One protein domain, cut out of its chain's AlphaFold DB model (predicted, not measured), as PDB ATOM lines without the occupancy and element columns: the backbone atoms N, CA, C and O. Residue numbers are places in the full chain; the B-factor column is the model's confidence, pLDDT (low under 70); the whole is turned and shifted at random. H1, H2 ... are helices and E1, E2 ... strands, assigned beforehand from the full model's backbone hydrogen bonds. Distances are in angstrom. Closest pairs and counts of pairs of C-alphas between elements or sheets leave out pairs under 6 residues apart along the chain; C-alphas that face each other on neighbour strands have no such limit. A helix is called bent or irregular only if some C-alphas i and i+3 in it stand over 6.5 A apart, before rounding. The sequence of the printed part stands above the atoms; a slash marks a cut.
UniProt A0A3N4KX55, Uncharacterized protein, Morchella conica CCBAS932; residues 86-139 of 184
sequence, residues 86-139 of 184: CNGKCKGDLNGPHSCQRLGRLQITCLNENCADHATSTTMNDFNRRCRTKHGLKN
ATOM      1  N   CYS A  86      32.052  35.764 -44.206       68.06
ATOM      2  CA  CYS A  86      33.331  35.919 -44.896       68.06
ATOM      3  C   CYS A  86      33.257  37.182 -45.768       68.06
ATOM      4  O   CYS A  86      32.516  37.204 -46.745       68.06
ATOM      5  N   ASN A  87      34.003  38.237 -45.410       60.25
ATOM      6  CA  ASN A  87      33.986  39.552 -46.071       60.25
ATOM      7  C   ASN A  87      34.631  39.509 -47.478       60.25
ATOM      8  O   ASN A  87      35.454  40.355 -47.818       60.25
ATOM      9  N   GLY A  88      34.384  38.458 -48.264       60.19
ATOM     10  CA  GLY A  88      34.951  38.241 -49.598       60.19
ATOM     11  C   GLY A  88      36.464  37.997 -49.631       60.19
ATOM     12  O   GLY A  88      37.037  37.838 -50.702       60.19
ATOM     13  N   LYS A  89      37.143  37.946 -48.477       62.69
ATOM     14  CA  LYS A  89      38.603  37.723 -48.392       62.69
ATOM     15  C   LYS A  89      39.003  36.244 -48.446       62.69
ATOM     16  O   LYS A  89      40.188  35.911 -48.370       62.69
ATOM     17  N   CYS A  90      38.031  35.346 -48.549       72.38
ATOM     18  CA  CYS A  90      38.258  33.928 -48.769       72.38
ATOM     19  C   CYS A  90      38.856  33.749 -50.179       72.38
ATOM     20  O   CYS A  90      38.192  33.984 -51.181       72.38
ATOM     21  N   LYS A  91      40.134  33.357 -50.270       66.19
ATOM     22  CA  LYS A  91      40.756  32.993 -51.551       66.19
ATOM     23  C   LYS A  91      40.165  31.662 -52.036       66.19
ATOM     24  O   LYS A  91      40.653  30.614 -51.624       66.19
ATOM     25  N   GLY A  92      39.136  31.714 -52.882       68.38
ATOM     26  CA  GLY A  92      38.690  30.592 -53.713       68.38
ATOM     27  C   GLY A  92      37.173  30.415 -53.825       68.38
ATOM     28  O   GLY A  92      36.395  31.094 -53.161       68.38
ATOM     29  N   ASP A  93      36.780  29.459 -54.668       77.31
ATOM     30  CA  ASP A  93      35.391  29.180 -55.055       77.31
ATOM     31  C   ASP A  93      34.640  28.392 -53.962       77.31
ATOM     32  O   ASP A  93      34.420  27.182 -54.078       77.31
ATOM     33  N   LEU A  94      34.309  29.050 -52.848       85.06
ATOM     34  CA  LEU A  94      33.472  28.468 -51.794       85.06
ATOM     35  C   LEU A  94      31.994  28.548 -52.174       85.06
ATOM     36  O   LEU A  94      31.475  29.620 -52.475       85.06
ATOM     37  N   ASN A  95      31.307  27.410 -52.122       81.81
ATOM     38  CA  ASN A  95      29.898  27.331 -52.488       81.81
ATOM     39  C   ASN A  95      28.988  27.710 -51.316       81.81
ATOM     40  O   ASN A  95      28.797  26.922 -50.389       81.81
ATOM     41  N   GLY A  96      28.359  28.878 -51.413       83.56
ATOM     42  CA  GLY A  96      27.285  29.301 -50.516       83.56
ATOM     43  C   GLY A  96      27.734  30.065 -49.262       83.56
ATOM     44  O   GLY A  96      28.915  30.400 -49.110       83.56
ATOM     45  N   PRO A  97      26.772  30.388 -48.376       86.94
ATOM     46  CA  PRO A  97      26.994  31.243 -47.216       86.94
ATOM     47  C   PRO A  97      27.875  30.545 -46.179       86.94
ATOM     48  O   PRO A  97      27.619  29.410 -45.767       86.94
ATOM     49  N   HIS A  98      28.931  31.233 -45.751       89.19
ATOM     50  CA  HIS A  98      29.894  30.689 -44.805       89.19
ATOM     51  C   HIS A  98      30.625  31.788 -44.030       89.19
ATOM     52  O   HIS A  98      30.734  32.936 -44.476       89.19
ATOM     53  N   SER A  99      31.192  31.406 -42.889       90.06
ATOM     54  CA  SER A  99      32.214  32.185 -42.193       90.06
ATOM     55  C   SER A  99      33.551  31.459 -42.266       90.06
ATOM     56  O   SER A  99      33.629  30.233 -42.191       90.06
ATOM     57  N   CYS A 100      34.619  32.226 -42.479       88.56
ATOM     58  CA  CYS A 100      35.985  31.713 -42.496       88.56
ATOM     59  C   CYS A 100      36.755  32.319 -41.326       88.56
ATOM     60  O   CYS A 100      36.846  33.541 -41.224       88.56
ATOM     61  N   GLN A 101      37.395  31.480 -40.517       87.31
ATOM     62  CA  GLN A 101      38.292  31.910 -39.451       87.31
ATOM     63  C   GLN A 101      39.710  31.390 -39.725       87.31
ATOM     64  O   GLN A 101      39.904  30.222 -40.062       87.31
ATOM     65  N   ARG A 102      40.720  32.267 -39.629       83.62
ATOM     66  CA  ARG A 102      42.144  31.914 -39.787       83.62
ATOM     67  C   ARG A 102      42.897  32.182 -38.487       83.62
ATOM     68  O   ARG A 102      43.539  33.215 -38.346       83.62
ATOM     69  N   LEU A 103      42.831  31.234 -37.560       79.25
ATOM     70  CA  LEU A 103      43.654  31.203 -36.345       79.25
ATOM     71  C   LEU A 103      44.774  30.173 -36.545       79.25
ATOM     72  O   LEU A 103      44.763  29.086 -35.977       79.25
ATOM     73  N   GLY A 104      45.679  30.451 -37.485       82.75
ATOM     74  CA  GLY A 104      46.711  29.506 -37.933       82.75
ATOM     75  C   GLY A 104      46.224  28.549 -39.026       82.75
ATOM     76  O   GLY A 104      46.752  28.578 -40.138       82.75
ATOM     77  N   ARG A 105      45.172  27.758 -38.768       82.19
ATOM     78  CA  ARG A 105      44.517  26.915 -39.791       82.19
ATOM     79  C   ARG A 105      43.212  27.555 -40.268       82.19
ATOM     80  O   ARG A 105      42.522  28.216 -39.497       82.19
ATOM     81  N   LEU A 106      42.886  27.375 -41.550       85.06
ATOM     82  CA  LEU A 106      41.599  27.800 -42.099       85.06
ATOM     83  C   LEU A 106      40.495  26.896 -41.542       85.06
ATOM     84  O   LEU A 106      40.557  25.681 -41.710       85.06
ATOM     85  N   GLN A 107      39.498  27.498 -40.906       90.19
ATOM     86  CA  GLN A 107      38.252  26.848 -40.522       90.19
ATOM     87  C   GLN A 107      37.102  27.525 -41.257       90.19
ATOM     88  O   GLN A 107      37.017  28.752 -41.290       90.19
ATOM     89  N   ILE A 108      36.256  26.718 -41.886       90.94
ATOM     90  CA  ILE A 108      35.143  27.167 -42.719       90.94
ATOM     91  C   ILE A 108      33.863  26.605 -42.119       90.94
ATOM     92  O   ILE A 108      33.665  25.389 -42.119       90.94
ATOM     93  N   THR A 109      33.011  27.483 -41.611       91.88
ATOM     94  CA  THR A 109      31.741  27.125 -40.976       91.88
ATOM     95  C   THR A 109      30.609  27.373 -41.962       91.88
ATOM     96  O   THR A 109      30.514  28.454 -42.546       91.88
ATOM     97  N   CYS A 110      29.752  26.371 -42.164       91.44
ATOM     98  CA  CYS A 110      28.571  26.531 -43.010       91.44
ATOM     99  C   CYS A 110      27.510  27.363 -42.290       91.44
ATOM    100  O   CYS A 110      27.103  27.009 -41.188       91.44
ATOM    101  N   LEU A 111      27.046  28.439 -42.927       90.38
ATOM    102  CA  LEU A 111      25.995  29.319 -42.400       90.38
ATOM    103  C   LEU A 111      24.658  29.113 -43.120       90.38
ATOM    104  O   LEU A 111      23.813  30.000 -43.135       90.38
ATOM    105  N   ASN A 112      24.473  27.965 -43.769       88.75
ATOM    106  CA  ASN A 112      23.202  27.649 -44.399       88.75
ATOM    107  C   ASN A 112      22.159  27.309 -43.322       88.75
ATOM    108  O   ASN A 112      22.445  26.505 -42.438       88.75
ATOM    109  N   GLU A 113      20.964  27.889 -43.424       85.88
ATOM    110  CA  GLU A 113      19.840  27.690 -42.492       85.88
ATOM    111  C   GLU A 113      19.443  26.211 -42.368       85.88
ATOM    112  O   GLU A 113      19.072  25.742 -41.299       85.88
ATOM    113  N   ASN A 114      19.615  25.445 -43.450       82.50
ATOM    114  CA  ASN A 114      19.311  24.015 -43.495       82.50
ATOM    115  C   ASN A 114      20.528  23.125 -43.167       82.50
ATOM    116  O   ASN A 114      20.574  21.950 -43.541       82.50
ATOM    117  N   CYS A 115      21.565  23.666 -42.521       87.12
ATOM    118  CA  CYS A 115      22.732  22.905 -42.086       87.12
ATOM    119  C   CYS A 115      22.597  22.475 -40.626       87.12
ATOM    120  O   CYS A 115      23.069  23.179 -39.744       87.12
ATOM    121  N   ALA A 116      22.042  21.278 -40.396       80.88
ATOM    122  CA  ALA A 116      21.796  20.719 -39.058       80.88
ATOM    123  C   ALA A 116      22.969  20.884 -38.074       80.88
ATOM    124  O   ALA A 116      22.761  21.254 -36.925       80.88
ATOM    125  N   ASP A 117      24.200  20.664 -38.540       81.31
ATOM    126  CA  ASP A 117      25.360  20.593 -37.647       81.31
ATOM    127  C   ASP A 117      26.222  21.864 -37.653       81.31
ATOM    128  O   ASP A 117      27.253  21.885 -36.985       81.31
ATOM    129  N   HIS A 118      25.892  22.868 -38.489       85.94
ATOM    130  CA  HIS A 118      26.758  24.026 -38.799       85.94
ATOM    131  C   HIS A 118      28.253  23.672 -38.851       85.94
ATOM    132  O   HIS A 118      29.120  24.397 -38.366       85.94
ATOM    133  N   ALA A 119      28.554  22.497 -39.410       86.00
ATOM    134  CA  ALA A 119      29.829  21.872 -39.137       86.00
ATOM    135  C   ALA A 119      30.977  22.710 -39.710       86.00
ATOM    136  O   ALA A 119      30.852  23.385 -40.742       86.00
ATOM    137  N   THR A 120      32.125  22.629 -39.050       90.88
ATOM    138  CA  THR A 120      33.350  23.267 -39.514       90.88
ATOM    139  C   THR A 120      34.089  22.330 -40.468       90.88
ATOM    140  O   THR A 120      33.975  21.100 -40.418       90.88
ATOM    141  N   SER A 121      34.790  22.908 -41.434       91.75
ATOM    142  CA  SER A 121      35.651  22.203 -42.381       91.75
ATOM    143  C   SER A 121      37.012  22.871 -42.389       91.75
ATOM    144  O   SER A 121      37.107  24.094 -42.444       91.75
ATOM    145  N   THR A 122      38.078  22.075 -42.355       90.06
ATOM    146  CA  THR A 122      39.448  22.617 -42.395       90.06
ATOM    147  C   THR A 122      39.979  22.810 -43.816       90.06
ATOM    148  O   THR A 122      41.007  23.458 -44.016       90.06
ATOM    149  N   THR A 123      39.264  22.272 -44.807       88.81
ATOM    150  CA  THR A 123      39.601  22.341 -46.231       88.81
ATOM    151  C   THR A 123      38.417  22.888 -47.022       88.81
ATOM    152  O   THR A 123      37.268  22.522 -46.770       88.81
ATOM    153  N   MET A 124      38.695  23.698 -48.049       87.81
ATOM    154  CA  MET A 124      37.672  24.180 -48.987       87.81
ATOM    155  C   MET A 124      36.926  23.042 -49.691       87.81
ATOM    156  O   MET A 124      35.724  23.136 -49.914       87.81
ATOM    157  N   ASN A 125      37.626  21.961 -50.047       89.00
ATOM    158  CA  ASN A 125      37.024  20.860 -50.793       89.00
ATOM    159  C   ASN A 125      35.984  20.101 -49.951       89.00
ATOM    160  O   ASN A 125      34.914  19.764 -50.453       89.00
ATOM    161  N   ASP A 126      36.260  19.906 -48.657       91.69
ATOM    162  CA  ASP A 126      35.323  19.277 -47.718       91.69
ATOM    163  C   ASP A 126      34.077  20.139 -47.518       91.69
ATOM    164  O   ASP A 126      32.956  19.627 -47.547       91.69
ATOM    165  N   PHE A 127      34.272  21.453 -47.384       91.38
ATOM    166  CA  PHE A 127      33.176  22.411 -47.315       91.38
ATOM    167  C   PHE A 127      32.312  22.361 -48.585       91.38
ATOM    168  O   PHE A 127      31.103  22.160 -48.512       91.38
ATOM    169  N   ASN A 128      32.933  22.446 -49.764       89.62
ATOM    170  CA  ASN A 128      32.222  22.400 -51.041       89.62
ATOM    171  C   ASN A 128      31.489  21.071 -51.247       89.62
ATOM    172  O   ASN A 128      30.366  21.059 -51.753       89.62
ATOM    173  N   ARG A 129      32.088  19.947 -50.835       90.25
ATOM    174  CA  ARG A 129      31.432  18.636 -50.845       90.25
ATOM    175  C   ARG A 129      30.201  18.639 -49.943       90.25
ATOM    176  O   ARG A 129      29.150  18.192 -50.392       90.25
ATOM    177  N   ARG A 130      30.310  19.169 -48.720       90.62
ATOM    178  CA  ARG A 130      29.175  19.296 -47.794       90.62
ATOM    179  C   ARG A 130      28.067  20.153 -48.392       90.62
ATOM    180  O   ARG A 130      26.921  19.719 -48.400       90.62
ATOM    181  N   CYS A 131      28.391  21.321 -48.939       89.38
ATOM    182  CA  CYS A 131      27.379  22.197 -49.522       89.38
ATOM    183  C   CYS A 131      26.645  21.539 -50.697       89.38
ATOM    184  O   CYS A 131      25.431  21.687 -50.825       89.38
ATOM    185  N   ARG A 132      27.341  20.734 -51.505       86.81
ATOM    186  CA  ARG A 132      26.710  19.963 -52.583       86.81
ATOM    187  C   ARG A 132      25.787  18.864 -52.059       86.81
ATOM    188  O   ARG A 132      24.691  18.712 -52.581       86.81
ATOM    189  N   THR A 133      26.212  18.097 -51.055       89.19
ATOM    190  CA  THR A 133      25.440  16.937 -50.577       89.19
ATOM    191  C   THR A 133      24.301  17.312 -49.640       89.19
ATOM    192  O   THR A 133      23.238  16.708 -49.714       89.19
ATOM    193  N   LYS A 134      24.509  18.291 -48.755       89.88
ATOM    194  CA  LYS A 134      23.532  18.690 -47.732       89.88
ATOM    195  C   LYS A 134      22.593  19.795 -48.198       89.88
ATOM    196  O   LYS A 134      21.464  19.849 -47.730       89.88
ATOM    197  N   HIS A 135      23.044  20.668 -49.097       88.00
ATOM    198  CA  HIS A 135      22.258  21.835 -49.520       88.00
ATOM    199  C   HIS A 135      21.911  21.823 -51.006       88.00
ATOM    200  O   HIS A 135      21.238  22.735 -51.472       88.00
ATOM    201  N   GLY A 136      22.397  20.841 -51.774       84.38
ATOM    202  CA  GLY A 136      22.198  20.816 -53.223       84.38
ATOM    203  C   GLY A 136      22.807  22.026 -53.937       84.38
ATOM    204  O   GLY A 136      22.463  22.286 -55.088       84.38
ATOM    205  N   LEU A 137      23.711  22.763 -53.275       80.56
ATOM    206  CA  LEU A 137      24.383  23.926 -53.842       80.56
ATOM    207  C   LEU A 137      25.332  23.437 -54.933       80.56
ATOM    208  O   LEU A 137      26.471  23.031 -54.675       80.56
ATOM    209  N   LYS A 138      24.830  23.430 -56.167       71.19
ATOM    210  CA  LYS A 138      25.651  23.239 -57.356       71.19
ATOM    211  C   LYS A 138      26.555  24.459 -57.493       71.19
ATOM    212  O   LYS A 138      26.162  25.577 -57.163       71.19
ATOM    213  N   ASN A 139      27.775  24.233 -57.973       71.56
ATOM    214  CA  ASN A 139      28.610  25.341 -58.417       71.56
ATOM    215  C   ASN A 139      27.796  26.150 -59.430       71.56
ATOM    216  O   ASN A 139      27.177  25.541 -60.305       71.56
TER     217      ASN A 139
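Overview. This is residues 86 to 139 of the 184 residues of an uncharacterized protein of Morchella conica CCBAS932 (UniProt A0A3N4KX55). A two-stranded hairpin, E1 and E2, makes a narrow ribbon, and one helix, H1, packs over one of its faces on the E2 side, its line running close to that of E2. The long unnamed stretch of residues 86 to 97 winds over that same face on the E1 side, while residues 111 to 123 lead from E2 to H1 and with residues 120 to 121 add a short antiparallel pairing beside E2. The printed part has 54 residues with two named strands and one named helix, in the order E1, E2, H1; the sheet order is E1 - E2, antiparallel, and the class is mixed, helices and strands, with under half of the residues in named elements. The whole is compact, with a radius of gyration of the C-alphas of 10.2 A, and rounded, spanning 29 by 22 by 18 A.

Arrangement. The sheet is the hairpin of E1, residues 98 to 103, and E2, residues 105 to 110, joined by a tight link of one residue, Gly 104. The two strands are antiparallel neighbours, with 160 degrees between their N-to-C directions. C-alphas 100 and 108 face each other at 4.6 A. Across the pair, N 101 and O 107 are within hydrogen-bond range at 2.9 A, as are N 109 and O 99 at 2.9 A. Residues 108 to 109 of E2 also pair, antiparallel, with residues 120 to 121, a stretch too short to be a named strand. E2 and H1, residues 124 to 135, have 4 pairs of C-alphas within 8 A; the closest C-alphas are those of Ile 108 and Phe 127, 6.9 A apart. E1 and H1 are apart. In H1 every O i to N i+4 pair is within hydrogen-bond range.

Along the chain. E1 runs from His 98, with its C-alpha at (29.894, 30.689, -44.805), to Leu 103, 16.2 A from first to last C-alpha. E2 runs from Arg 105 to Cys 110 over 16.3 A, and its last C-alpha is at (28.571, 26.531, -43.010). H1 runs from Met 124 to His 135 over 15.6 A, is not bent, and ends with C-alpha 135 at (22.258, 21.835, -49.520).

Size, cuts and confidence. The two C-alphas farthest apart are those of Gly 104 and Gly 136, at 30.2 A, while the C-alphas of Cys 86 and Asn 139, the first and last printed residues, are 17.8 A apart. The printed part has no cut. The link from E2 to H1, 13 residues, is long. The mean pLDDT of the printed part is 83.6; residues 86 to 89 and 91 to 92 of this model are under 70.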